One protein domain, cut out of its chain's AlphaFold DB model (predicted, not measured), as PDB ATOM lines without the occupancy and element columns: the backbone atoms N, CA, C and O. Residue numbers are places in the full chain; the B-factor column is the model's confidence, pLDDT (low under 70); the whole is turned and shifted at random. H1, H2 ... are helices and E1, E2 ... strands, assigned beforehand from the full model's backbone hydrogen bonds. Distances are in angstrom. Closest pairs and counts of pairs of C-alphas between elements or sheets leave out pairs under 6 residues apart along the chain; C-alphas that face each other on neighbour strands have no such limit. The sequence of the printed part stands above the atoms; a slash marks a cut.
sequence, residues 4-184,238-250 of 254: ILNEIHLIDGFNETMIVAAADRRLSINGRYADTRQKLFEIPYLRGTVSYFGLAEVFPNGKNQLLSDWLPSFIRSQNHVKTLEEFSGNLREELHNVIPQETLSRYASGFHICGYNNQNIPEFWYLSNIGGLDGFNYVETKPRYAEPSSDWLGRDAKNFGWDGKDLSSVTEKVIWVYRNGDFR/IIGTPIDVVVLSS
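What this domain is: This is residues 4 to 184 and 238 to 250 of the 254 residues of an uncharacterized protein of candidate division CPR2 bacterium GW2011_GWC1_41_48 (UniProt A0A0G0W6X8). Two four-stranded sheets lie face to face as a sandwich, E11 E1 E2 E12 and E5 E6 E7 E8, and helices H1 and H2 cover the face of the second sheet that is turned away from the first. At one end E2 runs on into the small hairpin E3 and E4. The printed part has 194 residues with four named helices and twelve named strands, in the order E1 E2 E3 E4 E5 E6 H1 H2 H3 E7 E8 E9 E10 H4 E11 E12; both sheets are antiparallel, and the class is mixed, helices and strands. The whole is compact, with a radius of gyration of the C-alphas of 16.6 A and spans of 49 by 37 by 31 A.

Where its parts are: Find C-alpha 4 at (8.871, 2.110, -1.938); there E1, residues 4 to 12, begins its 25.6 A, and E2, residues 16 to 24, spans 27.5 A. E3 is residues 26 to 29, E4 32 to 36, E5 40 to 43 and E6 48 to 53. H1 is residues 67 to 77; H2, residues 84 to 98, runs 20.6 A from (10.425, -3.491, 15.416); H3 is residues 101 to 106. E7, residues 110 to 116, and E8, residues 122 to 128, follow, then E9, 132 to 134, E10, 137 to 139, and H4, 156 to 160. E11 is residues 174 to 181; E12, residues 243 to 249, ends at (24.144, -5.451, 7.045).

How they stand to each other: Look first at the hairpin E1 and E2: N 7 and O 20 are within hydrogen-bond range at 2.8 A, as are N 8 and O 176 of E1 and E11, 2.8 A, and N 21 and O 246 of E2 and E12, 2.9 A. Across the sandwich the strands stand at 25 degrees; the closest C-alphas of E2 and E7 are those of Ile 19 and Gly 115, 7.0 A. In the second sheet look for N 41 and O 50, 2.8 A, N 51 and O 112, 2.9 A, and N 113 and O 125, 2.9 A. H1 and H2 are on the same face of it, two layers, at heights of 9.8 A and 9.7 A. H3 is on neither sheet; H4 only grazes the first. E9 and E10 are a hairpin. Every O i to N i+4 pair of H2 is within hydrogen-bond range, against 5 of 7 in H1, 1 of 2 in H3 and 0 of 1 in H4, which has 2 of 2 O i to N i+3 pairs.

The domain as a whole: The C-alphas farthest apart, Lys 63 and Ser 168, are 49.6 A apart. Residues 185 to 237 are not printed; C-alphas 184 and 238 stand 12.0 A apart across the cut. The links E6 to H1, E10 to H4 and H4 to E11 are long. No printed residue is under 70 in pLDDT.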
ATOM      1  N   ILE A   4       8.002   2.653  -2.985       95.25
ATOM      2  CA  ILE A   4       8.871   2.110  -1.938       95.25
ATOM      3  C   ILE A   4       9.202   0.648  -2.218       95.25
ATOM      4  O   ILE A   4       8.385  -0.103  -2.762       95.25
ATOM      5  N   LEU A   5      10.402   0.248  -1.820       95.69
ATOM      6  CA  LEU A   5      10.946  -1.091  -1.983       95.69
ATOM      7  C   LEU A   5      11.719  -1.485  -0.739       95.69
ATOM      8  O   LEU A   5      12.450  -0.672  -0.178       95.69
ATOM      9  N   ASN A   6      11.565  -2.737  -0.328       97.75
ATOM     10  CA  ASN A   6      12.467  -3.373   0.617       97.75
ATOM     11  C   ASN A   6      12.918  -4.721   0.056       97.75
ATOM     12  O   ASN A   6      12.082  -5.512  -0.371       97.75
ATOM     13  N   GLU A   7      14.218  -4.977   0.058       97.31
ATOM     14  CA  GLU A   7      14.809  -6.264  -0.296       97.31
ATOM     15  C   GLU A   7      15.445  -6.884   0.951       97.31
ATOM     16  O   GLU A   7      16.155  -6.198   1.688       97.31
ATOM     17  N   ILE A   8      15.219  -8.179   1.171       97.81
ATOM     18  CA  ILE A   8      15.934  -8.993   2.156       97.81
ATOM     19  C   ILE A   8      16.799  -9.982   1.388       97.81
ATOM     20  O   ILE A   8      16.292 -10.807   0.629       97.81
ATOM     21  N   HIS A   9      18.106  -9.891   1.594       96.94
ATOM     22  CA  HIS A   9      19.117 -10.744   0.988       96.94
ATOM     23  C   HIS A   9      19.617 -11.725   2.042       96.94
ATOM     24  O   HIS A   9      20.221 -11.304   3.030       96.94
ATOM     25  N   LEU A  10      19.390 -13.016   1.820       96.50
ATOM     26  CA  LEU A  10      20.003 -14.106   2.577       96.50
ATOM     27  C   LEU A  10      21.232 -14.560   1.796       96.50
ATOM     28  O   LEU A  10      21.106 -15.287   0.816       96.50
ATOM     29  N   ILE A  11      22.414 -14.072   2.157       94.81
ATOM     30  CA  ILE A  11      23.646 -14.352   1.406       94.81
ATOM     31  C   ILE A  11      24.167 -15.741   1.790       94.81
ATOM     32  O   ILE A  11      24.445 -16.547   0.905       94.81
ATOM     33  N   ASP A  12      24.214 -16.011   3.095       94.38
ATOM     34  CA  ASP A  12      24.582 -17.289   3.722       94.38
ATOM     35  C   ASP A  12      23.599 -17.560   4.876       94.38
ATOM     36  O   ASP A  12      23.879 -17.293   6.049       94.38
ATOM     37  N   GLY A  13      22.370 -17.944   4.521       94.25
ATOM     38  CA  GLY A  13      21.258 -18.079   5.464       94.25
ATOM     39  C   GLY A  13      21.049 -16.817   6.314       94.25
ATOM     40  O   GLY A  13      21.090 -15.701   5.796       94.25
ATOM     41  N   PHE A  14      20.859 -16.985   7.628       95.38
ATOM     42  CA  PHE A  14      20.847 -15.871   8.588       95.38
ATOM     43  C   PHE A  14      22.234 -15.479   9.123       95.38
ATOM     44  O   PHE A  14      22.340 -14.487   9.844       95.38
ATOM     45  N   ASN A  15      23.305 -16.196   8.762       93.62
ATOM     46  CA  ASN A  15      24.663 -15.844   9.193       93.62
ATOM     47  C   ASN A  15      25.141 -14.557   8.511       93.62
ATOM     48  O   ASN A  15      25.760 -13.690   9.136       93.62
ATOM     49  N   GLU A  16      24.826 -14.409   7.225       95.06
ATOM     50  CA  GLU A  16      25.130 -13.213   6.451       95.06
ATOM     51  C   GLU A  16      23.902 -12.739   5.685       95.06
ATOM     52  O   GLU A  16      23.440 -13.391   4.746       95.06
ATOM     53  N   THR A  17      23.401 -11.564   6.062       96.56
ATOM     54  CA  THR A  17      22.233 -10.962   5.427       96.56
ATOM     55  C   THR A  17      22.439  -9.480   5.165       96.56
ATOM     56  O   THR A  17      23.238  -8.797   5.817       96.56
ATOM     57  N   MET A  18      21.657  -8.969   4.224       97.00
ATOM     58  CA  MET A  18      21.586  -7.552   3.903       97.00
ATOM     59  C   MET A  18      20.126  -7.150   3.688       97.00
ATOM     60  O   MET A  18      19.367  -7.867   3.044       97.00
ATOM     61  N   ILE A  19      19.734  -5.994   4.210       98.12
ATOM     62  CA  ILE A  19      18.435  -5.376   3.947       98.12
ATOM     63  C   ILE A  19      18.685  -4.130   3.116       98.12
ATOM     64  O   ILE A  19      19.585  -3.350   3.431       98.12
ATOM     65  N   VAL A  20      17.887  -3.926   2.075       98.12
ATOM     66  CA  VAL A  20      17.935  -2.715   1.258       98.12
ATOM     67  C   VAL A  20      16.566  -2.076   1.241       98.12
ATOM     68  O   VAL A  20      15.618  -2.672   0.748       98.12
ATOM     69  N   ALA A  21      16.466  -0.857   1.752       98.31
ATOM     70  CA  ALA A  21      15.263  -0.048   1.684       98.31
ATOM     71  C   ALA A  21      15.478   1.091   0.685       98.31
ATOM     72  O   ALA A  21      16.512   1.760   0.718       98.31
ATOM     73  N   ALA A  22      14.509   1.321  -0.197       98.00
ATOM     74  CA  ALA A  22      14.561   2.398  -1.175       98.00
ATOM     75  C   ALA A  22      13.207   3.098  -1.312       98.00
ATOM     76  O   ALA A  22      12.158   2.453  -1.271       98.00
ATOM     77  N   ALA A  23      13.230   4.419  -1.497       97.56
ATOM     78  CA  ALA A  23      12.030   5.211  -1.737       97.56
ATOM     79  C   ALA A  23      12.296   6.400  -2.664       97.56
ATOM     80  O   ALA A  23      13.330   7.062  -2.585       97.56
ATOM     81  N   ASP A  24      11.328   6.702  -3.524       96.38
ATOM     82  CA  ASP A  24      11.304   7.942  -4.297       96.38
ATOM     83  C   ASP A  24      10.881   9.137  -3.416       96.38
ATOM     84  O   ASP A  24      10.163   8.963  -2.429       96.38
ATOM     85  N   ARG A  25      11.259  10.369  -3.781       95.75
ATOM     86  CA  ARG A  25      10.895  11.568  -2.998       95.75
ATOM     87  C   ARG A  25       9.720  12.378  -3.541       95.75
ATOM     88  O   ARG A  25       9.325  13.368  -2.928       95.75
ATOM     89  N   ARG A  26       9.115  12.014  -4.671       94.81
ATOM     90  CA  ARG A  26       8.088  12.864  -5.292       94.81
ATOM     91  C   ARG A  26       6.765  12.809  -4.530       94.81
ATOM     92  O   ARG A  26       6.160  11.748  -4.408       94.81
ATOM     93  N   LEU A  27       6.244  13.951  -4.104       93.75
ATOM     94  CA  LEU A  27       4.849  14.087  -3.691       93.75
ATOM     95  C   LEU A  27       3.998  14.534  -4.874       93.75
ATOM     96  O   LEU A  27       4.409  15.357  -5.694       93.75
ATOM     97  N   SER A  28       2.804  13.955  -4.982       90.81
ATOM     98  CA  SER A  28       1.858  14.294  -6.040       90.81
ATOM     99  C   SER A  28       0.443  14.405  -5.494       90.81
ATOM    100  O   SER A  28      -0.009  13.490  -4.806       90.81
ATOM    101  N   ILE A  29      -0.256  15.475  -5.867       88.31
ATOM    102  CA  ILE A  29      -1.670  15.714  -5.562       88.31
ATOM    103  C   ILE A  29      -2.437  15.643  -6.879       88.31
ATOM    104  O   ILE A  29      -2.093  16.337  -7.836       88.31
ATOM    105  N   ASN A  30      -3.450  14.778  -6.955       85.44
ATOM    106  CA  ASN A  30      -4.269  14.582  -8.161       85.44
ATOM    107  C   ASN A  30      -3.427  14.371  -9.437       85.44
ATOM    108  O   ASN A  30      -3.691  14.945 -10.491       85.44
ATOM    109  N   GLY A  31      -2.346  13.591  -9.313       84.44
ATOM    110  CA  GLY A  31      -1.439  13.273 -10.418       84.44
ATOM    111  C   GLY A  31      -0.452  14.378 -10.815       84.44
ATOM    112  O   GLY A  31       0.381  14.158 -11.693       84.44
ATOM    113  N   ARG A  32      -0.501  15.550 -10.173       88.31
ATOM    114  CA  ARG A  32       0.419  16.669 -10.419       88.31
ATOM    115  C   ARG A  32       1.507  16.721  -9.359       88.31
ATOM    116  O   ARG A  32       1.257  16.373  -8.210       88.31
ATOM    117  N   TYR A  33       2.697  17.180  -9.749       92.75
ATOM    118  CA  TYR A  33       3.783  17.455  -8.808       92.75
ATOM    119  C   TYR A  33       3.313  18.433  -7.731       92.75
ATOM    120  O   TYR A  33       2.739  19.468  -8.064       92.75
ATOM    121  N   ALA A  34       3.576  18.098  -6.471       92.75
ATOM    122  CA  ALA A  34       3.312  18.977  -5.341       92.75
ATOM    123  C   ALA A  34       4.621  19.416  -4.674       92.75
ATOM    124  O   ALA A  34       4.846  20.607  -4.499       92.75
ATOM    125  N   ASP A  35       5.487  18.459  -4.331       94.69
ATOM    126  CA  ASP A  35       6.733  18.728  -3.610       94.69
ATOM    127  C   ASP A  35       7.717  17.547  -3.737       94.69
ATOM    128  O   ASP A  35       7.389  16.498  -4.302       94.69
ATOM    129  N   THR A  36       8.919  17.704  -3.183       95.62
ATOM    130  CA  THR A  36       9.948  16.672  -3.047       95.62
ATOM    131  C   THR A  36      10.262  16.454  -1.568       95.62
ATOM    132  O   THR A  36      10.901  17.288  -0.932       95.62
ATOM    133  N   ARG A  37       9.839  15.318  -1.006       96.31
ATOM    134  CA  ARG A  37       9.973  14.996   0.422       96.31
ATOM    135  C   ARG A  37      10.534  13.607   0.651       96.31
ATOM    136  O   ARG A  37      10.231  12.674  -0.083       96.31
ATOM    137  N   GLN A  38      11.346  13.482   1.695       96.94
ATOM    138  CA  GLN A  38      11.878  12.198   2.136       96.94
ATOM    139  C   GLN A  38      10.736  11.285   2.594       96.94
ATOM    140  O   GLN A  38       9.797  11.724   3.267       96.94
ATOM    141  N   LYS A  39      10.831  10.010   2.212       97.56
ATOM    142  CA  LYS A  39       9.838   8.982   2.555       97.56
ATOM    143  C   LYS A  39      10.431   7.738   3.189       97.56
ATOM    144  O   LYS A  39       9.674   6.844   3.534       97.56
ATOM    145  N   LEU A  40      11.753   7.684   3.324       98.44
ATOM    146  CA  LEU A  40      12.511   6.604   3.942       98.44
ATOM    147  C   LEU A  40      13.392   7.199   5.038       98.44
ATOM    148  O   LEU A  40      14.167   8.116   4.768       98.44
ATOM    149  N   PHE A  41      13.280   6.671   6.249       98.62
ATOM    150  CA  PHE A  41      13.976   7.157   7.435       98.62
ATOM    151  C   PHE A  41      14.616   5.988   8.169       98.62
ATOM    152  O   PHE A  41      14.035   4.911   8.260       98.62
ATOM    153  N   GLU A  42      15.806   6.203   8.714       98.50
ATOM    154  CA  GLU A  42      16.446   5.233   9.597       98.50
ATOM    155  C   GLU A  42      15.798   5.252  10.988       98.50
ATOM    156  O   GLU A  42      15.322   6.289  11.456       98.50
ATOM    157  N   ILE A  43      15.824   4.102  11.661       98.31
ATOM    158  CA  ILE A  43      15.481   3.925  13.073       98.31
ATOM    159  C   ILE A  43      16.775   3.496  13.778       98.31
ATOM    160  O   ILE A  43      17.048   2.295  13.895       98.31
ATOM    161  N   PRO A  44      17.628   4.450  14.205       95.38
ATOM    162  CA  PRO A  44      19.015   4.147  14.558       95.38
ATOM    163  C   PRO A  44      19.147   3.140  15.704       95.38
ATOM    164  O   PRO A  44      19.971   2.230  15.646       95.38
ATOM    165  N   TYR A  45      18.290   3.257  16.720       96.31
ATOM    166  CA  TYR A  45      18.314   2.398  17.906       96.31
ATOM    167  C   TYR A  45      17.768   0.979  17.658       96.31
ATOM    168  O   TYR A  45      17.980   0.108  18.497       96.31
ATOM    169  N   LEU A  46      17.139   0.718  16.503       96.94
ATOM    170  CA  LEU A  46      16.657  -0.613  16.104       96.94
ATOM    171  C   LEU A  46      17.419  -1.212  14.916       96.94
ATOM    172  O   LEU A  46      17.013  -2.257  14.416       96.94
ATOM    173  N   ARG A  47      18.497  -0.569  14.427       96.31
ATOM    174  CA  ARG A  47      19.180  -0.969  13.175       96.31
ATOM    175  C   ARG A  47      18.160  -1.260  12.068       96.31
ATOM    176  O   ARG A  47      18.186  -2.319  11.442       96.31
ATOM    177  N   GLY A  48      17.223  -0.334  11.900       98.06
ATOM    178  CA  GLY A  48      16.083  -0.493  11.012       98.06
ATOM    179  C   GLY A  48      15.797   0.750  10.190       98.06
ATOM    180  O   GLY A  48      16.483   1.767  10.297       98.06
ATOM    181  N   THR A  49      14.764   0.664   9.366       98.75
ATOM    182  CA  THR A  49      14.210   1.780   8.613       98.75
ATOM    183  C   THR A  49      12.690   1.735   8.638       98.75
ATOM    184  O   THR A  49      12.087   0.676   8.815       98.75
ATOM    185  N   VAL A  50      12.076   2.893   8.433       98.75
ATOM    186  CA  VAL A  50      10.652   3.039   8.150       98.75
ATOM    187  C   VAL A  50      10.478   3.855   6.879       98.75
ATOM    188  O   VAL A  50      11.124   4.887   6.686       98.75
ATOM    189  N   SER A  51       9.587   3.405   6.004       98.44
ATOM    190  CA  SER A  51       9.160   4.174   4.838       98.44
ATOM    191  C   SER A  51       7.651   4.177   4.684       98.44
ATOM    192  O   SER A  51       6.994   3.266   5.179       98.44
ATOM    193  N   TYR A  52       7.100   5.195   4.019       97.94
ATOM    194  CA  TYR A  52       5.652   5.356   3.861       97.94
ATOM    195  C   TYR A  52       5.215   5.496   2.400       97.94
ATOM    196  O   TYR A  52       5.941   6.006   1.542       97.94
ATOM    197  N   PHE A  53       3.982   5.077   2.120       96.19
ATOM    198  CA  PHE A  53       3.317   5.251   0.832       96.19
ATOM    199  C   PHE A  53       1.874   5.730   1.015       96.19
ATOM    200  O   PHE A  53       1.253   5.529   2.057       96.19
ATOM    201  N   GLY A  54       1.315   6.322  -0.043       94.81
ATOM    202  CA  GLY A  54      -0.065   6.803  -0.032       94.81
ATOM    203  C   GLY A  54      -0.172   8.202   0.563       94.81
ATOM    204  O   GLY A  54       0.363   9.145  -0.025       94.81
ATOM    205  N   LEU A  55      -0.883   8.326   1.686       94.88
ATOM    206  CA  LEU A  55      -1.049   9.577   2.425       94.88
ATOM    207  C   LEU A  55       0.320  10.141   2.849       94.88
ATOM    208  O   LEU A  55       1.189   9.392   3.285       94.88
ATOM    209  N   ALA A  56       0.511  11.453   2.692       95.12
ATOM    210  CA  ALA A  56       1.758  12.159   3.010       95.12
ATOM    211  C   ALA A  56       1.590  13.199   4.131       95.12
ATOM    212  O   ALA A  56       2.522  13.946   4.423       95.12
ATOM    213  N   GLU A  57       0.409  13.254   4.740       96.06
ATOM    214  CA  GLU A  57      -0.011  14.263   5.709       96.06
ATOM    215  C   GLU A  57      -0.575  13.596   6.965       96.06
ATOM    216  O   GLU A  57      -1.193  12.533   6.904       96.06
ATOM    217  N   VAL A  58      -0.370  14.257   8.096       97.75
ATOM    218  CA  VAL A  58      -0.934  13.957   9.411       97.75
ATOM    219  C   VAL A  58      -1.499  15.243  10.008       97.75
ATOM    220  O   VAL A  58      -1.217  16.343   9.538       97.75
ATOM    221  N   PHE A  59      -2.303  15.111  11.055       97.81
ATOM    222  CA  PHE A  59      -3.078  16.194  11.651       97.81
ATOM    223  C   PHE A  59      -2.899  16.269  13.178       97.81
ATOM    224  O   PHE A  59      -3.894  16.251  13.910       97.81
ATOM    225  N   PRO A  60      -1.662  16.351  13.711       96.12
ATOM    226  CA  PRO A  60      -1.453  16.471  15.151       96.12
ATOM    227  C   PRO A  60      -2.157  17.722  15.690       96.12
ATOM    228  O   PRO A  60      -1.978  18.832  15.183       96.12
ATOM    229  N   ASN A  61      -2.985  17.544  16.723       94.38
ATOM    230  CA  ASN A  61      -3.841  18.600  17.277       94.38
ATOM    231  C   ASN A  61      -4.728  19.287  16.214       94.38
ATOM    232  O   ASN A  61      -4.974  20.494  16.285       94.38
ATOM    233  N   GLY A  62      -5.153  18.542  15.187       93.38
ATOM    234  CA  GLY A  62      -5.986  19.031  14.086       93.38
ATOM    235  C   GLY A  62      -5.262  19.913  13.061       93.38
ATOM    236  O   GLY A  62      -5.910  20.448  12.163       93.38
ATOM    237  N   LYS A  63      -3.939  20.090  13.164       96.19
ATOM    238  CA  LYS A  63      -3.154  20.924  12.240       96.19
ATOM    239  C   LYS A  63      -2.448  20.066  11.203       96.19
ATOM    240  O   LYS A  63      -1.730  19.152  11.577       96.19
ATOM    241  N   ASN A  64      -2.602  20.402   9.922       96.62
ATOM    242  CA  ASN A  64      -1.915  19.696   8.840       96.62
ATOM    243  C   ASN A  64      -0.384  19.802   8.992       96.62
ATOM    244  O   ASN A  64       0.158  20.901   9.132       96.62
ATOM    245  N   GLN A  65       0.292  18.660   8.940       97.38
ATOM    246  CA  GLN A  65       1.740  18.516   8.930       97.38
ATOM    247  C   GLN A  65       2.133  17.382   7.975       97.38
ATOM    248  O   GLN A  65       1.485  16.341   7.923       97.38
ATOM    249  N   LEU A  66       3.237  17.544   7.242       97.25
ATOM    250  CA  LEU A  66       3.757  16.480   6.383       97.25
ATOM    251  C   LEU A  66       4.333  15.326   7.212       97.25
ATOM    252  O   LEU A  66       5.060  15.543   8.186       97.25
ATOM    253  N   LEU A  67       4.106  14.089   6.763       97.12
ATOM    254  CA  LEU A  67       4.714  12.893   7.356       97.12
ATOM    255  C   LEU A  67       6.240  12.982   7.380       97.12
ATOM    256  O   LEU A  67       6.854  12.531   8.341       97.12
ATOM    257  N   SER A  68       6.857  13.603   6.369       97.50
ATOM    258  CA  SER A  68       8.312  13.796   6.330       97.50
ATOM    259  C   SER A  68       8.857  14.623   7.491       97.50
ATOM    260  O   SER A  68      10.020  14.472   7.853       97.50
ATOM    261  N   ASP A  69       8.023  15.490   8.060       97.75
ATOM    262  CA  ASP A  69       8.407  16.410   9.126       97.75
ATOM    263  C   ASP A  69       8.006  15.828  10.493       97.75
ATOM    264  O   ASP A  69       8.706  15.992  11.495       97.75
ATOM    265  N   TRP A  70       6.886  15.103  10.529       98.50
ATOM    266  CA  TRP A  70       6.360  14.458  11.729       98.50
ATOM    267  C   TRP A  70       7.123  13.177  12.106       98.50
ATOM    268  O   TRP A  70       7.548  13.022  13.255       98.50
ATOM    269  N   LEU A  71       7.363  12.284  11.142       98.31
ATOM    270  CA  LEU A  71       7.905  10.941  11.379       98.31
ATOM    271  C   LEU A  71       9.297  10.937  12.041       98.31
ATOM    272  O   LEU A  71       9.493  10.151  12.966       98.31
ATOM    273  N   PRO A  72      10.252  11.828  11.698       98.44
ATOM    274  CA  PRO A  72      11.518  11.919  12.431       98.44
ATOM    275  C   PRO A  72      11.343  12.246  13.918       98.44
ATOM    276  O   PRO A  72      12.120  11.782  14.753       98.44
ATOM    277  N   SER A  73      10.340  13.058  14.264       98.19
ATOM    278  CA  SER A  73      10.041  13.410  15.656       98.19
ATOM    279  C   SER A  73       9.430  12.227  16.399       98.19
ATOM    280  O   SER A  73       9.870  11.926  17.509       98.19
ATOM    281  N   PHE A  74       8.511  11.504  15.751       98.56
ATOM    282  CA  PHE A  74       7.992  10.237  16.258       98.56
ATOM    283  C   PHE A  74       9.129   9.238  16.519       98.56
ATOM    284  O   PHE A  74       9.284   8.787  17.652       98.56
ATOM    285  N   ILE A  75      10.002   8.986  15.534       98.69
ATOM    286  CA  ILE A  75      11.146   8.068  15.675       98.69
ATOM    287  C   ILE A  75      12.003   8.449  16.886       98.69
ATOM    288  O   ILE A  75      12.342   7.582  17.688       98.69
ATOM    289  N   ARG A  76      12.338   9.732  17.072       98.50
ATOM    290  CA  ARG A  76      13.134  10.168  18.234       98.50
ATOM    291  C   ARG A  76      12.430   9.930  19.573       98.50
ATOM    292  O   ARG A  76      13.105   9.582  20.536       98.50
ATOM    293  N   SER A  77      11.108  10.097  19.637       98.19
ATOM    294  CA  SER A  77      10.328   9.877  20.868       98.19
ATOM    295  C   SER A  77      10.273   8.404  21.305       98.19
ATOM    296  O   SER A  77      10.087   8.116  22.484       98.19
ATOM    297  N   GLN A  78      10.482   7.475  20.369       98.31
ATOM    298  CA  GLN A  78      10.405   6.028  20.591       98.31
ATOM    299  C   GLN A  78      11.770   5.384  20.907       98.31
ATOM    300  O   GLN A  78      11.922   4.175  20.805       98.31
ATOM    301  N   ASN A  79      12.785   6.157  21.313       97.19
ATOM    302  CA  ASN A  79      14.154   5.655  21.545       97.19
ATOM    303  C   ASN A  79      14.308   4.596  22.662       97.19
ATOM    304  O   ASN A  79      15.381   4.014  22.804       97.19
ATOM    305  N   HIS A  80      13.267   4.375  23.465       97.44
ATOM    306  CA  HIS A  80      13.213   3.376  24.532       97.44
ATOM    307  C   HIS A  80      12.748   1.996  24.039       97.44
ATOM    308  O   HIS A  80      12.963   1.000  24.735       97.44
ATOM    309  N   VAL A  81      12.125   1.944  22.858       97.88
ATOM    310  CA  VAL A  81      11.610   0.729  22.219       97.88
ATOM    311  C   VAL A  81      12.757  -0.201  21.831       97.88
ATOM    312  O   VAL A  81      13.818   0.252  21.393       97.88
ATOM    313  N   LYS A  82      12.544  -1.515  21.975       97.38
ATOM    314  CA  LYS A  82      13.599  -2.529  21.764       97.38
ATOM    315  C   LYS A  82      13.379  -3.444  20.565       97.38
ATOM    316  O   LYS A  82      14.309  -4.161  20.193       97.38
ATOM    317  N   THR A  83      12.181  -3.466  19.989       98.25
ATOM    318  CA  THR A  83      11.837  -4.343  18.862       98.25
ATOM    319  C   THR A  83      11.096  -3.577  17.771       98.25
ATOM    320  O   THR A  83      10.453  -2.558  18.028       98.25
ATOM    321  N   LEU A  84      11.182  -4.067  16.532       98.44
ATOM    322  CA  LEU A  84      10.425  -3.491  15.416       98.44
ATOM    323  C   LEU A  84       8.924  -3.769  15.546       98.44
ATOM    324  O   LEU A  84       8.127  -2.958  15.083       98.44
ATOM    325  N   GLU A  85       8.540  -4.858  16.217       98.31
ATOM    326  CA  GLU A  85       7.153  -5.152  16.595       98.31
ATOM    327  C   GLU A  85       6.559  -4.035  17.460       98.31
ATOM    328  O   GLU A  85       5.569  -3.411  17.078       98.31
ATOM    329  N   GLU A  86       7.207  -3.733  18.590       98.56
ATOM    330  CA  GLU A  86       6.775  -2.697  19.529       98.56
ATOM    331  C   GLU A  86       6.763  -1.321  18.847       98.56
ATOM    332  O   GLU A  86       5.790  -0.577  18.963       98.56
ATOM    333  N   PHE A  87       7.787  -1.012  18.041       98.75
ATOM    334  CA  PHE A  87       7.825   0.224  17.256       98.75
ATOM    335  C   PHE A  87       6.641   0.326  16.287       98.75
ATOM    336  O   PHE A  87       6.024   1.386  16.171       98.75
ATOM    337  N   SER A  88       6.317  -0.766  15.591       98.75
ATOM    338  CA  SER A  88       5.223  -0.800  14.614       98.75
ATOM    339  C   SER A  88       3.859  -0.664  15.292       98.75
ATOM    340  O   SER A  88       2.990   0.036  14.771       98.75
ATOM    341  N   GLY A  89       3.685  -1.278  16.467       98.75
ATOM    342  CA  GLY A  89       2.498  -1.111  17.306       98.75
ATOM    343  C   GLY A  89       2.328   0.338  17.764       98.75
ATOM    344  O   GLY A  89       1.290   0.946  17.509       98.75
ATOM    345  N   ASN A  90       3.377   0.934  18.335       98.75
ATOM    346  CA  ASN A  90       3.349   2.328  18.785       98.75
ATOM    347  C   ASN A  90       3.097   3.301  17.624       98.75
ATOM    348  O   ASN A  90       2.353   4.269  17.780       98.75
ATOM    349  N   LEU A  91       3.672   3.034  16.443       98.81
ATOM    350  CA  LEU A  91       3.422   3.827  15.239       98.81
ATOM    351  C   LEU A  91       1.949   3.768  14.846       98.81
ATOM    352  O   LEU A  91       1.363   4.799  14.529       98.81
ATOM    353  N   ARG A  92       1.334   2.583  14.884       98.69
ATOM    354  CA  ARG A  92      -0.089   2.436  14.577       98.69
ATOM    355  C   ARG A  92      -0.962   3.265  15.511       98.69
ATOM    356  O   ARG A  92      -1.812   4.011  15.024       98.69
ATOM    357  N   GLU A  93      -0.780   3.101  16.818       98.62
ATOM    358  CA  GLU A  93      -1.610   3.783  17.814       98.62
ATOM    359  C   GLU A  93      -1.476   5.300  17.681       98.62
ATOM    360  O   GLU A  93      -2.472   6.020  17.646       98.62
ATOM    361  N   GLU A  94      -0.253   5.790  17.482       98.50
ATOM    362  CA  GLU A  94      -0.032   7.215  17.293       98.50
ATOM    363  C   GLU A  94      -0.651   7.733  15.984       98.50
ATOM    364  O   GLU A  94      -1.263   8.801  15.963       98.50
ATOM    365  N   LEU A  95      -0.586   6.964  14.891       98.44
ATOM    366  CA  LEU A  95      -1.260   7.317  13.638       98.44
ATOM    367  C   LEU A  95      -2.787   7.390  13.790       98.44
ATOM    368  O   LEU A  95      -3.409   8.231  13.141       98.44
ATOM    369  N   HIS A  96      -3.402   6.563  14.646       97.88
ATOM    370  CA  HIS A  96      -4.840   6.664  14.953       97.88
ATOM    371  C   HIS A  96      -5.177   7.953  15.715       97.88
ATOM    372  O   HIS A  96      -6.294   8.449  15.581       97.88
ATOM    373  N   ASN A  97      -4.224   8.521  16.459       97.50
ATOM    374  CA  ASN A  97      -4.401   9.793  17.165       97.50
ATOM    375  C   ASN A  97      -4.245  11.005  16.240       97.50
ATOM    376  O   ASN A  97      -4.914  12.022  16.434       97.50
ATOM    377  N   VAL A  98      -3.350  10.923  15.249       98.12
ATOM    378  CA  VAL A  98      -3.001  12.071  14.397       98.12
ATOM    379  C   VAL A  98      -3.631  12.033  13.006       98.12
ATOM    380  O   VAL A  98      -3.498  13.011  12.279       98.12
ATOM    381  N   ILE A  99      -4.323  10.967  12.600       98.00
ATOM    382  CA  ILE A  99      -5.019  10.907  11.304       98.00
ATOM    383  C   ILE A  99      -6.516  10.645  11.516       98.00
ATOM    384  O   ILE A  99      -6.884   9.584  12.021       98.00
ATOM    385  N   PRO A 100      -7.402  11.557  11.071       97.50
ATOM    386  CA  PRO A 100      -8.845  11.346  11.132       97.50
ATOM    387  C   PRO A 100      -9.293  10.096  10.363       97.50
ATOM    388  O   PRO A 100      -8.805   9.810   9.264       97.50
ATOM    389  N   GLN A 101     -10.283   9.383  10.904       97.69
ATOM    390  CA  GLN A 101     -10.827   8.167  10.285       97.69
ATOM    391  C   GLN A 101     -11.444   8.443   8.908       97.69
ATOM    392  O   GLN A 101     -11.384   7.601   8.010       97.69
ATOM    393  N   GLU A 102     -12.000   9.637   8.705       96.88
ATOM    394  CA  GLU A 102     -12.554  10.090   7.430       96.88
ATOM    395  C   GLU A 102     -11.462  10.219   6.365       96.88
ATOM    396  O   GLU A 102     -11.697   9.903   5.196       96.88
ATOM    397  N   THR A 103     -10.260  10.648   6.762       96.62
ATOM    398  CA  THR A 103      -9.087  10.702   5.884       96.62
ATOM    399  C   THR A 103      -8.635   9.288   5.535       96.62
ATOM    400  O   THR A 103      -8.476   8.978   4.353       96.62
ATOM    401  N   LEU A 104      -8.503   8.404   6.531       96.88
ATOM    402  CA  LEU A 104      -8.111   7.010   6.293       96.88
ATOM    403  C   LEU A 104      -9.125   6.269   5.421       96.88
ATOM    404  O   LEU A 104      -8.720   5.526   4.544       96.88
ATOM    405  N   SER A 105     -10.422   6.529   5.554       96.25
ATOM    406  CA  SER A 105     -11.449   5.892   4.713       96.25
ATOM    407  C   SER A 105     -11.350   6.263   3.229       96.25
ATOM    408  O   SER A 105     -11.875   5.551   2.379       96.25
ATOM    409  N   ARG A 106     -10.715   7.397   2.905       94.50
ATOM    410  CA  ARG A 106     -10.618   7.929   1.536       94.50
ATOM    411  C   ARG A 106      -9.288   7.626   0.865       94.50
ATOM    412  O   ARG A 106      -9.226   7.595  -0.362       94.50
ATOM    413  N   TYR A 107      -8.228   7.445   1.648       94.69
ATOM    414  CA  TYR A 107      -6.873   7.345   1.128       94.69
ATOM    415  C   TYR A 107      -6.182   6.074   1.611       94.69
ATOM    416  O   TYR A 107      -5.945   5.876   2.803       94.69
ATOM    417  N   ALA A 108      -5.801   5.235   0.650       95.50
ATOM    418  CA  ALA A 108      -4.895   4.125   0.885       95.50
ATOM    419  C   ALA A 108      -3.527   4.646   1.339       95.50
ATOM    420  O   ALA A 108      -2.955   5.556   0.729       95.50
ATOM    421  N   SER A 109      -2.994   4.054   2.399       97.12
ATOM    422  CA  SER A 109      -1.712   4.411   2.986       97.12
ATOM    423  C   SER A 109      -1.124   3.252   3.778       97.12
ATOM    424  O   SER A 109      -1.820   2.318   4.187       97.12
ATOM    425  N   GLY A 110       0.178   3.321   4.007       97.75
ATOM    426  CA  GLY A 110       0.855   2.341   4.828       97.75
ATOM    427  C   GLY A 110       2.345   2.587   4.922       97.75
ATOM    428  O   GLY A 110       2.880   3.554   4.371       97.75
ATOM    429  N   PHE A 111       2.992   1.682   5.640       98.56
ATOM    430  CA  PHE A 111       4.372   1.772   6.049       98.56
ATOM    431  C   PHE A 111       5.063   0.424   5.873       98.56
ATOM    432  O   PHE A 111       4.483  -0.630   6.136       98.56
ATOM    433  N   HIS A 112       6.314   0.480   5.433       98.69
ATOM    434  CA  HIS A 112       7.252  -0.630   5.531       98.69
ATOM    435  C   HIS A 112       8.201  -0.329   6.673       98.69
ATOM    436  O   HIS A 112       8.852   0.718   6.653       98.69
ATOM    437  N   ILE A 113       8.295  -1.242   7.630       98.81
ATOM    438  CA  ILE A 113       9.248  -1.177   8.728       98.81
ATOM    439  C   ILE A 113      10.153  -2.399   8.598       98.81
ATOM    440  O   ILE A 113       9.678  -3.528   8.606       98.81
ATOM    441  N   CYS A 114      11.454  -2.198   8.441       98.31
ATOM    442  CA  CYS A 114      12.404  -3.296   8.280       98.31
ATOM    443  C   CYS A 114      13.641  -3.073   9.140       98.31
ATOM    444  O   CYS A 114      13.939  -1.947   9.528       98.31
ATOM    445  N   GLY A 115      14.384  -4.129   9.436       98.12
ATOM    446  CA  GLY A 115      15.622  -4.021  10.199       98.12
ATOM    447  C   GLY A 115      16.034  -5.353  10.787       98.12
ATOM    448  O   GLY A 115      15.577  -6.395  10.331       98.12
ATOM    449  N   TYR A 116      16.899  -5.314  11.792       97.69
ATOM    450  CA  TYR A 116      17.389  -6.512  12.462       97.69
ATOM    451  C   TYR A 116      16.835  -6.624  13.873       97.69
ATOM    452  O   TYR A 116      16.886  -5.666  14.642       97.69
ATOM    453  N   ASN A 117      16.384  -7.818  14.247       96.12
ATOM    454  CA  ASN A 117      16.023  -8.090  15.631       96.12
ATOM    455  C   ASN A 117      17.261  -8.313  16.519       96.12
ATOM    456  O   ASN A 117      18.414  -8.231  16.083       96.12
ATOM    457  N   ASN A 118      17.029  -8.624  17.794       93.75
ATOM    458  CA  ASN A 118      18.100  -8.832  18.772       93.75
ATOM    459  C   ASN A 118      18.993 -10.048  18.477       93.75
ATOM    460  O   ASN A 118      20.111 -10.106  18.984       93.75
ATOM    461  N   GLN A 119      18.530 -10.983  17.645       93.44
ATOM    462  CA  GLN A 119      19.299 -12.132  17.161       93.44
ATOM    463  C   GLN A 119      19.992 -11.847  15.822       93.44
ATOM    464  O   GLN A 119      20.564 -12.756  15.233       93.44
ATOM    465  N   ASN A 120      19.968 -10.594  15.348       94.38
ATOM    466  CA  ASN A 120      20.531 -10.179  14.064       94.38
ATOM    467  C   ASN A 120      19.833 -10.816  12.847       94.38
ATOM    468  O   ASN A 120      20.410 -10.865  11.765       94.38
ATOM    469  N   ILE A 121      18.590 -11.274  13.020       96.25
ATOM    470  CA  ILE A 121      17.755 -11.820  11.945       96.25
ATOM    471  C   ILE A 121      16.996 -10.657  11.295       96.25
ATOM    472  O   ILE A 121      16.480  -9.800  12.024       96.25
ATOM    473  N   PRO A 122      16.925 -10.586   9.953       97.69
ATOM    474  CA  PRO A 122      16.147  -9.559   9.280       97.69
ATOM    475  C   PRO A 122      14.655  -9.711   9.595       97.69
ATOM    476  O   PRO A 122      14.121 -10.817   9.616       97.69
ATOM    477  N   GLU A 123      13.972  -8.590   9.781       97.94
ATOM    478  CA  GLU A 123      12.527  -8.497   9.947       97.94
ATOM    479  C   GLU A 123      11.936  -7.525   8.930       97.94
ATOM    480  O   GLU A 123      12.565  -6.540   8.527       97.94
ATOM    481  N   PHE A 124      10.692  -7.796   8.551       98.62
ATOM    482  CA  PHE A 124       9.861  -6.882   7.788       98.62
ATOM    483  C   PHE A 124       8.455  -6.904   8.374       98.62
ATOM    484  O   PHE A 124       7.825  -7.961   8.466       98.62
ATOM    485  N   TRP A 125       8.008  -5.720   8.764       98.62
ATOM    486  CA  TRP A 125       6.717  -5.432   9.346       98.62
ATOM    487  C   TRP A 125       5.938  -4.522   8.404       98.62
ATOM    488  O   TRP A 125       6.453  -3.508   7.915       98.62
ATOM    489  N   TYR A 126       4.690  -4.896   8.152       98.31
ATOM    490  CA  TYR A 126       3.793  -4.166   7.275       98.31
ATOM    491  C   TYR A 126       2.636  -3.571   8.067       98.31
ATOM    492  O   TYR A 126       1.977  -4.256   8.846       98.31
ATOM    493  N   LEU A 127       2.383  -2.282   7.857       98.06
ATOM    494  CA  LEU A 127       1.285  -1.555   8.483       98.06
ATOM    495  C   LEU A 127       0.508  -0.821   7.398       98.06
ATOM    496  O   LEU A 127       1.075   0.008   6.694       98.06
ATOM    497  N   SER A 128      -0.788  -1.083   7.249       98.06
ATOM    498  CA  SER A 128      -1.592  -0.406   6.227       98.06
ATOM    499  C   SER A 128      -3.075  -0.347   6.583       98.06
ATOM    500  O   SER A 128      -3.546  -1.041   7.483       98.06
ATOM    501  N   ASN A 129      -3.806   0.524   5.887       98.19
ATOM    502  CA  ASN A 129      -5.267   0.589   5.940       98.19
ATOM    503  C   ASN A 129      -5.921   0.031   4.662       98.19
ATOM    504  O   ASN A 129      -7.058   0.381   4.354       98.19
ATOM    505  N   ILE A 130      -5.207  -0.791   3.890       96.94
ATOM    506  CA  ILE A 130      -5.724  -1.401   2.659       96.94
ATOM    507  C   ILE A 130      -6.202  -2.828   2.947       96.94
ATOM    508  O   ILE A 130      -5.567  -3.544   3.714       96.94
ATOM    509  N   GLY A 131      -7.318  -3.248   2.343       93.88
ATOM    510  CA  GLY A 131      -7.778  -4.639   2.449       93.88
ATOM    511  C   GLY A 131      -7.099  -5.565   1.442       93.88
ATOM    512  O   GLY A 131      -6.957  -6.758   1.692       93.88
ATOM    513  N   GLY A 132      -6.633  -5.014   0.320       92.88
ATOM    514  CA  GLY A 132      -5.917  -5.778  -0.689       92.88
ATOM    515  C   GLY A 132      -5.571  -4.967  -1.929       92.88
ATOM    516  O   GLY A 132      -5.620  -3.731  -1.942       92.88
ATOM    517  N   LEU A 133      -5.226  -5.703  -2.981       91.81
ATOM    518  CA  LEU A 133      -4.942  -5.187  -4.312       91.81
ATOM    519  C   LEU A 133      -5.900  -5.826  -5.319       91.81
ATOM    520  O   LEU A 133      -6.034  -7.047  -5.345       91.81
ATOM    521  N   ASP A 134      -6.505  -5.002  -6.170       90.62
ATOM    522  CA  ASP A 134      -7.139  -5.446  -7.412       90.62
ATOM    523  C   ASP A 134      -6.281  -4.965  -8.589       90.62
ATOM    524  O   ASP A 134      -6.144  -3.762  -8.861       90.62
ATOM    525  N   GLY A 135      -5.580  -5.914  -9.213       87.75
ATOM    526  CA  GLY A 135      -4.462  -5.630 -10.107       87.75
ATOM    527  C   GLY A 135      -3.361  -4.840  -9.389       87.75
ATOM    528  O   GLY A 135      -2.643  -5.371  -8.548       87.75
ATOM    529  N   PHE A 136      -3.226  -3.555  -9.728       86.44
ATOM    530  CA  PHE A 136      -2.249  -2.638  -9.120       86.44
ATOM    531  C   PHE A 136      -2.900  -1.496  -8.332       86.44
ATOM    532  O   PHE A 136      -2.228  -0.525  -7.982       86.44
ATOM    533  N   ASN A 137      -4.208  -1.581  -8.085       89.81
ATOM    534  CA  ASN A 137      -4.949  -0.573  -7.344       89.81
ATOM    535  C   ASN A 137      -5.240  -1.071  -5.934       89.81
ATOM    536  O   ASN A 137      -5.649  -2.213  -5.739       89.81
ATOM    537  N   TYR A 138      -5.066  -0.188  -4.954       93.12
ATOM    538  CA  TYR A 138      -5.486  -0.464  -3.588       93.12
ATOM    539  C   TYR A 138      -7.005  -0.479  -3.492       93.12
ATOM    540  O   TYR A 138      -7.664   0.458  -3.946       93.12
ATOM    541  N   VAL A 139      -7.540  -1.522  -2.866       93.81
ATOM    542  CA  VAL A 139      -8.978  -1.698  -2.659       93.81
ATOM    543  C   VAL A 139      -9.308  -1.844  -1.180       93.81
ATOM    544  O   VAL A 139      -8.437  -2.091  -0.340       93.81
ATOM    545  N   GLU A 140     -10.591  -1.655  -0.871       94.19
ATOM    546  CA  GLU A 140     -11.149  -1.796   0.474       94.19
ATOM    547  C   GLU A 140     -10.419  -0.978   1.546       94.19
ATOM    548  O   GLU A 140     -10.056  -1.489   2.607       94.19
ATOM    549  N   THR A 141     -10.188   0.302   1.269       96.19
ATOM    550  CA  THR A 141      -9.571   1.201   2.242       96.19
ATOM    551  C   THR A 141     -10.410   1.270   3.524       96.19
ATOM    552  O   THR A 141     -11.627   1.454   3.481       96.19
ATOM    553  N   LYS A 142      -9.760   1.085   4.676       97.38
ATOM    554  CA  LYS A 142     -10.392   1.021   5.997       97.38
ATOM    555  C   LYS A 142     -10.206   2.349   6.757       97.38
ATOM    556  O   LYS A 142      -9.192   3.025   6.568       97.38
ATOM    557  N   PRO A 143     -11.125   2.705   7.679       97.69
ATOM    558  CA  PRO A 143     -11.033   3.917   8.510       97.69
ATOM    559  C   PRO A 143      -9.906   3.878   9.554       97.69
ATOM    560  O   PRO A 143      -9.753   4.823  10.323       97.69
ATOM    561  N   ARG A 144      -9.157   2.775   9.642       97.94
ATOM    562  CA  ARG A 144      -8.082   2.542  10.610       97.94
ATOM    563  C   ARG A 144      -7.000   1.682   9.968       97.94
ATOM    564  O   ARG A 144      -7.295   0.874   9.088       97.94
ATOM    565  N   TYR A 145      -5.766   1.824  10.438       98.38
ATOM    566  CA  TYR A 145      -4.708   0.861  10.132       98.38
ATOM    567  C   TYR A 145      -4.968  -0.479  10.833       98.38
ATOM    568  O   TYR A 145      -5.394  -0.487  11.990       98.38
ATOM    569  N   ALA A 146      -4.691  -1.586  10.143       97.81
ATOM    570  CA  ALA A 146      -4.724  -2.932  10.711       97.81
ATOM    571  C   ALA A 146      -3.613  -3.137  11.759       97.81
ATOM    572  O   ALA A 146      -2.727  -2.294  11.905       97.81
ATOM    573  N   GLU A 147      -3.660  -4.243  12.508       98.06
ATOM    574  CA  GLU A 147      -2.503  -4.674  13.309       98.06
ATOM    575  C   GLU A 147      -1.264  -4.824  12.407       98.06
ATOM    576  O   GLU A 147      -1.405  -5.354  11.298       98.06
ATOM    577  N   PRO A 148      -0.070  -4.373  12.839       97.94
ATOM    578  CA  PRO A 148       1.149  -4.603  12.078       97.94
ATOM    579  C   PRO A 148       1.404  -6.102  11.896       97.94
ATOM    580  O   PRO A 148       1.330  -6.870  12.855       97.94
ATOM    581  N   SER A 149       1.736  -6.528  10.679       97.56
ATOM    582  CA  SER A 149       1.999  -7.934  10.367       97.56
ATOM    583  C   SER A 149       3.488  -8.203  10.157       97.56
ATOM    584  O   SER A 149       4.165  -7.476   9.429       97.56
ATOM    585  N   SER A 150       4.005  -9.275  10.770       97.06
ATOM    586  CA  SER A 150       5.364  -9.784  10.522       97.06
ATOM    587  C   SER A 150       5.391 -10.582   9.217       97.06
ATOM    588  O   SER A 150       5.336 -11.813   9.199       97.06
ATOM    589  N   ASP A 151       5.420  -9.868   8.100       97.81
ATOM    590  CA  ASP A 151       5.292 -10.458   6.769       97.81
ATOM    591  C   ASP A 151       6.502 -11.334   6.400       97.81
ATOM    592  O   ASP A 151       6.335 -12.373   5.763       97.81
ATOM    593  N   TRP A 152       7.706 -11.006   6.885       97.69
ATOM    594  CA  TRP A 152       8.874 -11.862   6.661       97.69
ATOM    595  C   TRP A 152       8.904 -13.091   7.575       97.69
ATOM    596  O   TRP A 152       8.605 -14.193   7.122       97.69
ATOM    597  N   LEU A 153       9.247 -12.945   8.861       96.19
ATOM    598  CA  LEU A 153       9.436 -14.108   9.741       96.19
ATOM    599  C   LEU A 153       8.121 -14.836  10.049       96.19
ATOM    600  O   LEU A 153       8.114 -16.058  10.206       96.19
ATOM    601  N   GLY A 154       7.004 -14.106  10.106       95.00
ATOM    602  CA  GLY A 154       5.686 -14.675  10.376       95.00
ATOM    603  C   GLY A 154       5.078 -15.441   9.197       95.00
ATOM    604  O   GLY A 154       4.302 -16.380   9.427       95.00
ATOM    605  N   ARG A 155       5.442 -15.103   7.951       96.06
ATOM    606  CA  ARG A 155       4.820 -15.663   6.740       96.06
ATOM    607  C   ARG A 155       5.835 -16.134   5.699       96.06
ATOM    608  O   ARG A 155       5.892 -17.332   5.430       96.06
ATOM    609  N   ASP A 156       6.627 -15.231   5.132       97.44
ATOM    610  CA  ASP A 156       7.349 -15.494   3.883       97.44
ATOM    611  C   ASP A 156       8.653 -16.290   4.074       97.44
ATOM    612  O   ASP A 156       8.979 -17.135   3.242       97.44
ATOM    613  N   ALA A 157       9.358 -16.115   5.197       96.31
ATOM    614  CA  ALA A 157      10.600 -16.833   5.510       96.31
ATOM    615  C   ALA A 157      10.409 -18.363   5.558       96.31
ATOM    616  O   ALA A 157      11.331 -19.123   5.260       96.31
ATOM    617  N   LYS A 158       9.195 -18.827   5.884       96.06
ATOM    618  CA  LYS A 158       8.832 -20.253   5.925       96.06
ATOM    619  C   LYS A 158       8.951 -20.920   4.555       96.06
ATOM    620  O   LYS A 158       9.344 -22.079   4.474       96.06
ATOM    621  N   ASN A 159       8.697 -20.175   3.476       95.94
ATOM    622  CA  ASN A 159       8.879 -20.665   2.106       95.94
ATOM    623  C   ASN A 159      10.356 -20.923   1.765       95.94
ATOM    624  O   ASN A 159      10.653 -21.564   0.762       95.94
ATOM    625  N   PHE A 160      11.273 -20.441   2.608       95.31
ATOM    626  CA  PHE A 160      12.714 -20.612   2.476       95.31
ATOM    627  C   PHE A 160      13.298 -21.535   3.549       95.31
ATOM    628  O   PHE A 160      14.514 -21.575   3.696       95.31
ATOM    629  N   GLY A 161      12.465 -22.282   4.282       95.62
ATOM    630  CA  GLY A 161      12.904 -23.290   5.252       95.62
ATOM    631  C   GLY A 161      12.911 -22.840   6.712       95.62
ATOM    632  O   GLY A 161      13.126 -23.674   7.582       95.62
ATOM    633  N   TRP A 162      12.613 -21.568   7.006       95.69
ATOM    634  CA  TRP A 162      12.554 -21.084   8.387       95.69
ATOM    635  C   TRP A 162      11.514 -21.848   9.220       95.69
ATOM    636  O   TRP A 162      10.313 -21.789   8.939       95.69
ATOM    637  N   ASP A 163      11.972 -22.517  10.277       93.62
ATOM    638  CA  ASP A 163      11.143 -23.341  11.167       93.62
ATOM    639  C   ASP A 163      10.668 -22.608  12.442       93.62
ATOM    640  O   ASP A 163       9.904 -23.156  13.242       93.62
ATOM    641  N   GLY A 164      11.101 -21.358  12.635       92.88
ATOM    642  CA  GLY A 164      10.784 -20.545  13.810       92.88
ATOM    643  C   GLY A 164      11.795 -20.640  14.956       92.88
ATOM    644  O   GLY A 164      11.604 -19.959  15.964       92.88
ATOM    645  N   LYS A 165      12.830 -21.485  14.851       91.62
ATOM    646  CA  LYS A 165      13.750 -21.787  15.958       91.62
ATOM    647  C   LYS A 165      15.210 -21.905  15.524       91.62
ATOM    648  O   LYS A 165      16.070 -21.306  16.168       91.62
ATOM    649  N   ASP A 166      15.499 -22.684  14.488       91.94
ATOM    650  CA  ASP A 166      16.853 -22.996  14.039       91.94
ATOM    651  C   ASP A 166      17.350 -21.956  13.031       91.94
ATOM    652  O   ASP A 166      16.883 -21.887  11.894       91.94
ATOM    653  N   LEU A 167      18.340 -21.156  13.434       89.75
ATOM    654  CA  LEU A 167      18.933 -20.104  12.600       89.75
ATOM    655  C   LEU A 167      19.578 -20.634  11.311       89.75
ATOM    656  O   LEU A 167      19.763 -19.864  10.368       89.75
ATOM    657  N   SER A 168      19.906 -21.925  11.261       92.06
ATOM    658  CA  SER A 168      20.480 -22.586  10.088       92.06
ATOM    659  C   SER A 168      19.438 -23.171   9.128       92.06
ATOM    660  O   SER A 168      19.800 -23.630   8.049       92.06
ATOM    661  N   SER A 169      18.148 -23.125   9.480       91.31
ATOM    662  CA  SER A 169      17.071 -23.741   8.688       91.31
ATOM    663  C   SER A 169      16.733 -22.997   7.393       91.31
ATOM    664  O   SER A 169      16.106 -23.567   6.498       91.31
ATOM    665  N   VAL A 170      17.136 -21.727   7.265       93.44
ATOM    666  CA  VAL A 170      16.791 -20.906   6.101       93.44
ATOM    667  C   VAL A 170      17.769 -21.110   4.941       93.44
ATOM    668  O   VAL A 170      18.980 -21.217   5.119       93.44
ATOM    669  N   THR A 171      17.234 -21.106   3.726       91.75
ATOM    670  CA  THR A 171      17.986 -21.271   2.479       91.75
ATOM    671  C   THR A 171      18.883 -20.057   2.206       91.75
ATOM    672  O   THR A 171      18.491 -18.911   2.427       91.75
ATOM    673  N   GLU A 172      20.081 -20.302   1.677       93.06
ATOM    674  CA  GLU A 172      21.025 -19.267   1.241       93.06
ATOM    675  C   GLU A 172      20.756 -18.752  -0.187       93.06
ATOM    676  O   GLU A 172      20.032 -19.360  -0.974       93.06
ATOM    677  N   LYS A 173      21.399 -17.634  -0.546       92.19
ATOM    678  CA  LYS A 173      21.347 -16.983  -1.870       92.19
ATOM    679  C   LYS A 173      19.934 -16.595  -2.320       92.19
ATOM    680  O   LYS A 173      19.625 -16.605  -3.512       92.19
ATOM    681  N   VAL A 174      19.091 -16.209  -1.366       93.19
ATOM    682  CA  VAL A 174      17.716 -15.755  -1.608       93.19
ATOM    683  C   VAL A 174      17.656 -14.232  -1.578       93.19
ATOM    684  O   VAL A 174      18.253 -13.594  -0.712       93.19
ATOM    685  N   ILE A 175      16.889 -13.653  -2.501       94.12
ATOM    686  CA  ILE A 175      16.483 -12.246  -2.456       94.12
ATOM    687  C   ILE A 175      14.960 -12.213  -2.427       94.12
ATOM    688  O   ILE A 175      14.308 -12.652  -3.373       94.12
ATOM    689  N   TRP A 176      14.399 -11.688  -1.345       96.25
ATOM    690  CA  TRP A 176      12.964 -11.468  -1.209       96.25
ATOM    691  C   TRP A 176      12.642  -9.983  -1.274       96.25
ATOM    692  O   TRP A 176      13.406  -9.164  -0.767       96.25
ATOM    693  N   VAL A 177      11.528  -9.622  -1.912       95.94
ATOM    694  CA  VAL A 177      11.261  -8.232  -2.285       95.94
ATOM    695  C   VAL A 177       9.831  -7.808  -1.961       95.94
ATOM    696  O   VAL A 177       8.879  -8.349  -2.516       95.94
ATOM    697  N   TYR A 178       9.695  -6.754  -1.157       96.50
ATOM    698  CA  TYR A 178       8.435  -6.078  -0.845       96.50
ATOM    699  C   TYR A 178       8.332  -4.752  -1.590       96.50
ATOM    700  O   TYR A 178       9.282  -3.965  -1.612       96.50
ATOM    701  N   ARG A 179       7.170  -4.473  -2.189       94.69
ATOM    702  CA  ARG A 179       6.936  -3.280  -3.015       94.69
ATOM    703  C   ARG A 179       5.566  -2.700  -2.726       94.69
ATOM    704  O   ARG A 179       4.577  -3.417  -2.820       94.69
ATOM    705  N   ASN A 180       5.507  -1.393  -2.505       94.88
ATOM    706  CA  ASN A 180       4.243  -0.678  -2.389       94.88
ATOM    707  C   ASN A 180       4.301   0.684  -3.088       94.88
ATOM    708  O   ASN A 180       5.361   1.261  -3.345       94.88
ATOM    709  N   GLY A 181       3.110   1.186  -3.392       91.00
ATOM    710  CA  GLY A 181       2.856   2.416  -4.118       91.00
ATOM    711  C   GLY A 181       2.492   2.126  -5.572       91.00
ATOM    712  O   GLY A 181       1.797   1.152  -5.839       91.00
ATOM    713  N   ASP A 182       2.948   2.941  -6.518       90.00
ATOM    714  CA  ASP A 182       2.853   2.581  -7.936       90.00
ATOM    715  C   ASP A 182       4.090   1.767  -8.311       90.00
ATOM    716  O   ASP A 182       5.116   2.304  -8.712       90.00
ATOM    717  N   PHE A 183       4.008   0.452  -8.122       90.25
ATOM    718  CA  PHE A 183       5.140  -0.453  -8.317       90.25
ATOM    719  C   PHE A 183       5.116  -1.195  -9.657       90.25
ATOM    720  O   PHE A 183       5.974  -2.039  -9.887       90.25
ATOM    721  N   ARG A 184       4.184  -0.881 -10.566       91.25
ATOM    722  CA  ARG A 184       4.007  -1.553 -11.872       91.25
ATOM    723  C   ARG A 184       5.286  -1.616 -12.696       91.25
ATOM    724  O   ARG A 184       5.759  -2.692 -13.050       91.25
ATOM    725  N   ILE A 238       3.773  10.354 -11.240       85.44
ATOM    726  CA  ILE A 238       3.542  10.209  -9.794       85.44
ATOM    727  C   ILE A 238       4.740   9.669  -9.012       85.44
ATOM    728  O   ILE A 238       4.723   9.748  -7.794       85.44
ATOM    729  N   ILE A 239       5.785   9.197  -9.691       88.12
ATOM    730  CA  ILE A 239       7.054   8.745  -9.097       88.12
ATOM    731  C   ILE A 239       8.164   9.636  -9.646       88.12
ATOM    732  O   ILE A 239       8.106  10.035 -10.815       88.12
ATOM    733  N   GLY A 240       9.168   9.966  -8.838       89.50
ATOM    734  CA  GLY A 240      10.287  10.759  -9.331       89.50
ATOM    735  C   GLY A 240      11.516  10.780  -8.437       89.50
ATOM    736  O   GLY A 240      11.510  10.312  -7.305       89.50
ATOM    737  N   THR A 241      12.581  11.355  -8.983       90.94
ATOM    738  CA  THR A 241      13.844  11.585  -8.283       90.94
ATOM    739  C   THR A 241      13.745  12.769  -7.307       90.94
ATOM    740  O   THR A 241      12.859  13.616  -7.462       90.94
ATOM    741  N   PRO A 242      14.664  12.873  -6.326       95.81
ATOM    742  CA  PRO A 242      15.747  11.932  -5.999       95.81
ATOM    743  C   PRO A 242      15.245  10.627  -5.361       95.81
ATOM    744  O   PRO A 242      14.088  10.530  -4.951       95.81
ATOM    745  N   ILE A 243      16.134   9.632  -5.308       96.88
ATOM    746  CA  ILE A 243      15.891   8.318  -4.700       96.88
ATOM    747  C   ILE A 243      16.721   8.193  -3.426       96.88
ATOM    748  O   ILE A 243      17.940   8.376  -3.452       96.88
ATOM    749  N   ASP A 244      16.049   7.855  -2.332       97.94
ATOM    750  CA  ASP A 244      16.675   7.476  -1.073       97.94
ATOM    751  C   ASP A 244      16.934   5.981  -1.056       97.94
ATOM    752  O   ASP A 244      16.048   5.202  -1.398       97.94
ATOM    753  N   VAL A 245      18.133   5.588  -0.627       98.31
ATOM    754  CA  VAL A 245      18.494   4.185  -0.423       98.31
ATOM    755  C   VAL A 245      19.265   4.051   0.886       98.31
ATOM    756  O   VAL A 245      20.253   4.758   1.118       98.31
ATOM    757  N   VAL A 246      18.817   3.125   1.726       98.12
ATOM    758  CA  VAL A 246      19.491   2.696   2.952       98.12
ATOM    759  C   VAL A 246      19.781   1.209   2.826       98.12
ATOM    760  O   VAL A 246      18.924   0.428   2.423       98.12
ATOM    761  N   VAL A 247      20.999   0.821   3.181       97.88
ATOM    762  CA  VAL A 247      21.411  -0.580   3.239       97.88
ATOM    763  C   VAL A 247      21.764  -0.898   4.688       97.88
ATOM    764  O   VAL A 247      22.391  -0.082   5.362       97.88
ATOM    765  N   LEU A 248      21.374  -2.063   5.185       96.88
ATOM    766  CA  LEU A 248      21.690  -2.540   6.530       96.88
ATOM    767  C   LEU A 248      22.328  -3.923   6.415       96.88
ATOM    768  O   LEU A 248      21.768  -4.801   5.761       96.88
ATOM    769  N   SER A 249      23.467  -4.149   7.063       95.75
ATOM    770  CA  SER A 249      24.144  -5.451   7.045       95.75
ATOM    771  C   SER A 249      24.105  -6.112   8.415       95.75
ATOM    772  O   SER A 249      24.288  -5.443   9.437       95.75
ATOM    773  N   SER A 250      23.947  -7.439   8.442       93.62
ATOM    774  CA  SER A 250      24.101  -8.224   9.669       93.62
ATOM    775  C   SER A 250      25.510  -8.080  10.264       93.62
ATOM    776  O   SER A 250      25.682  -8.218  11.472       93.62
TER     777      SER A 250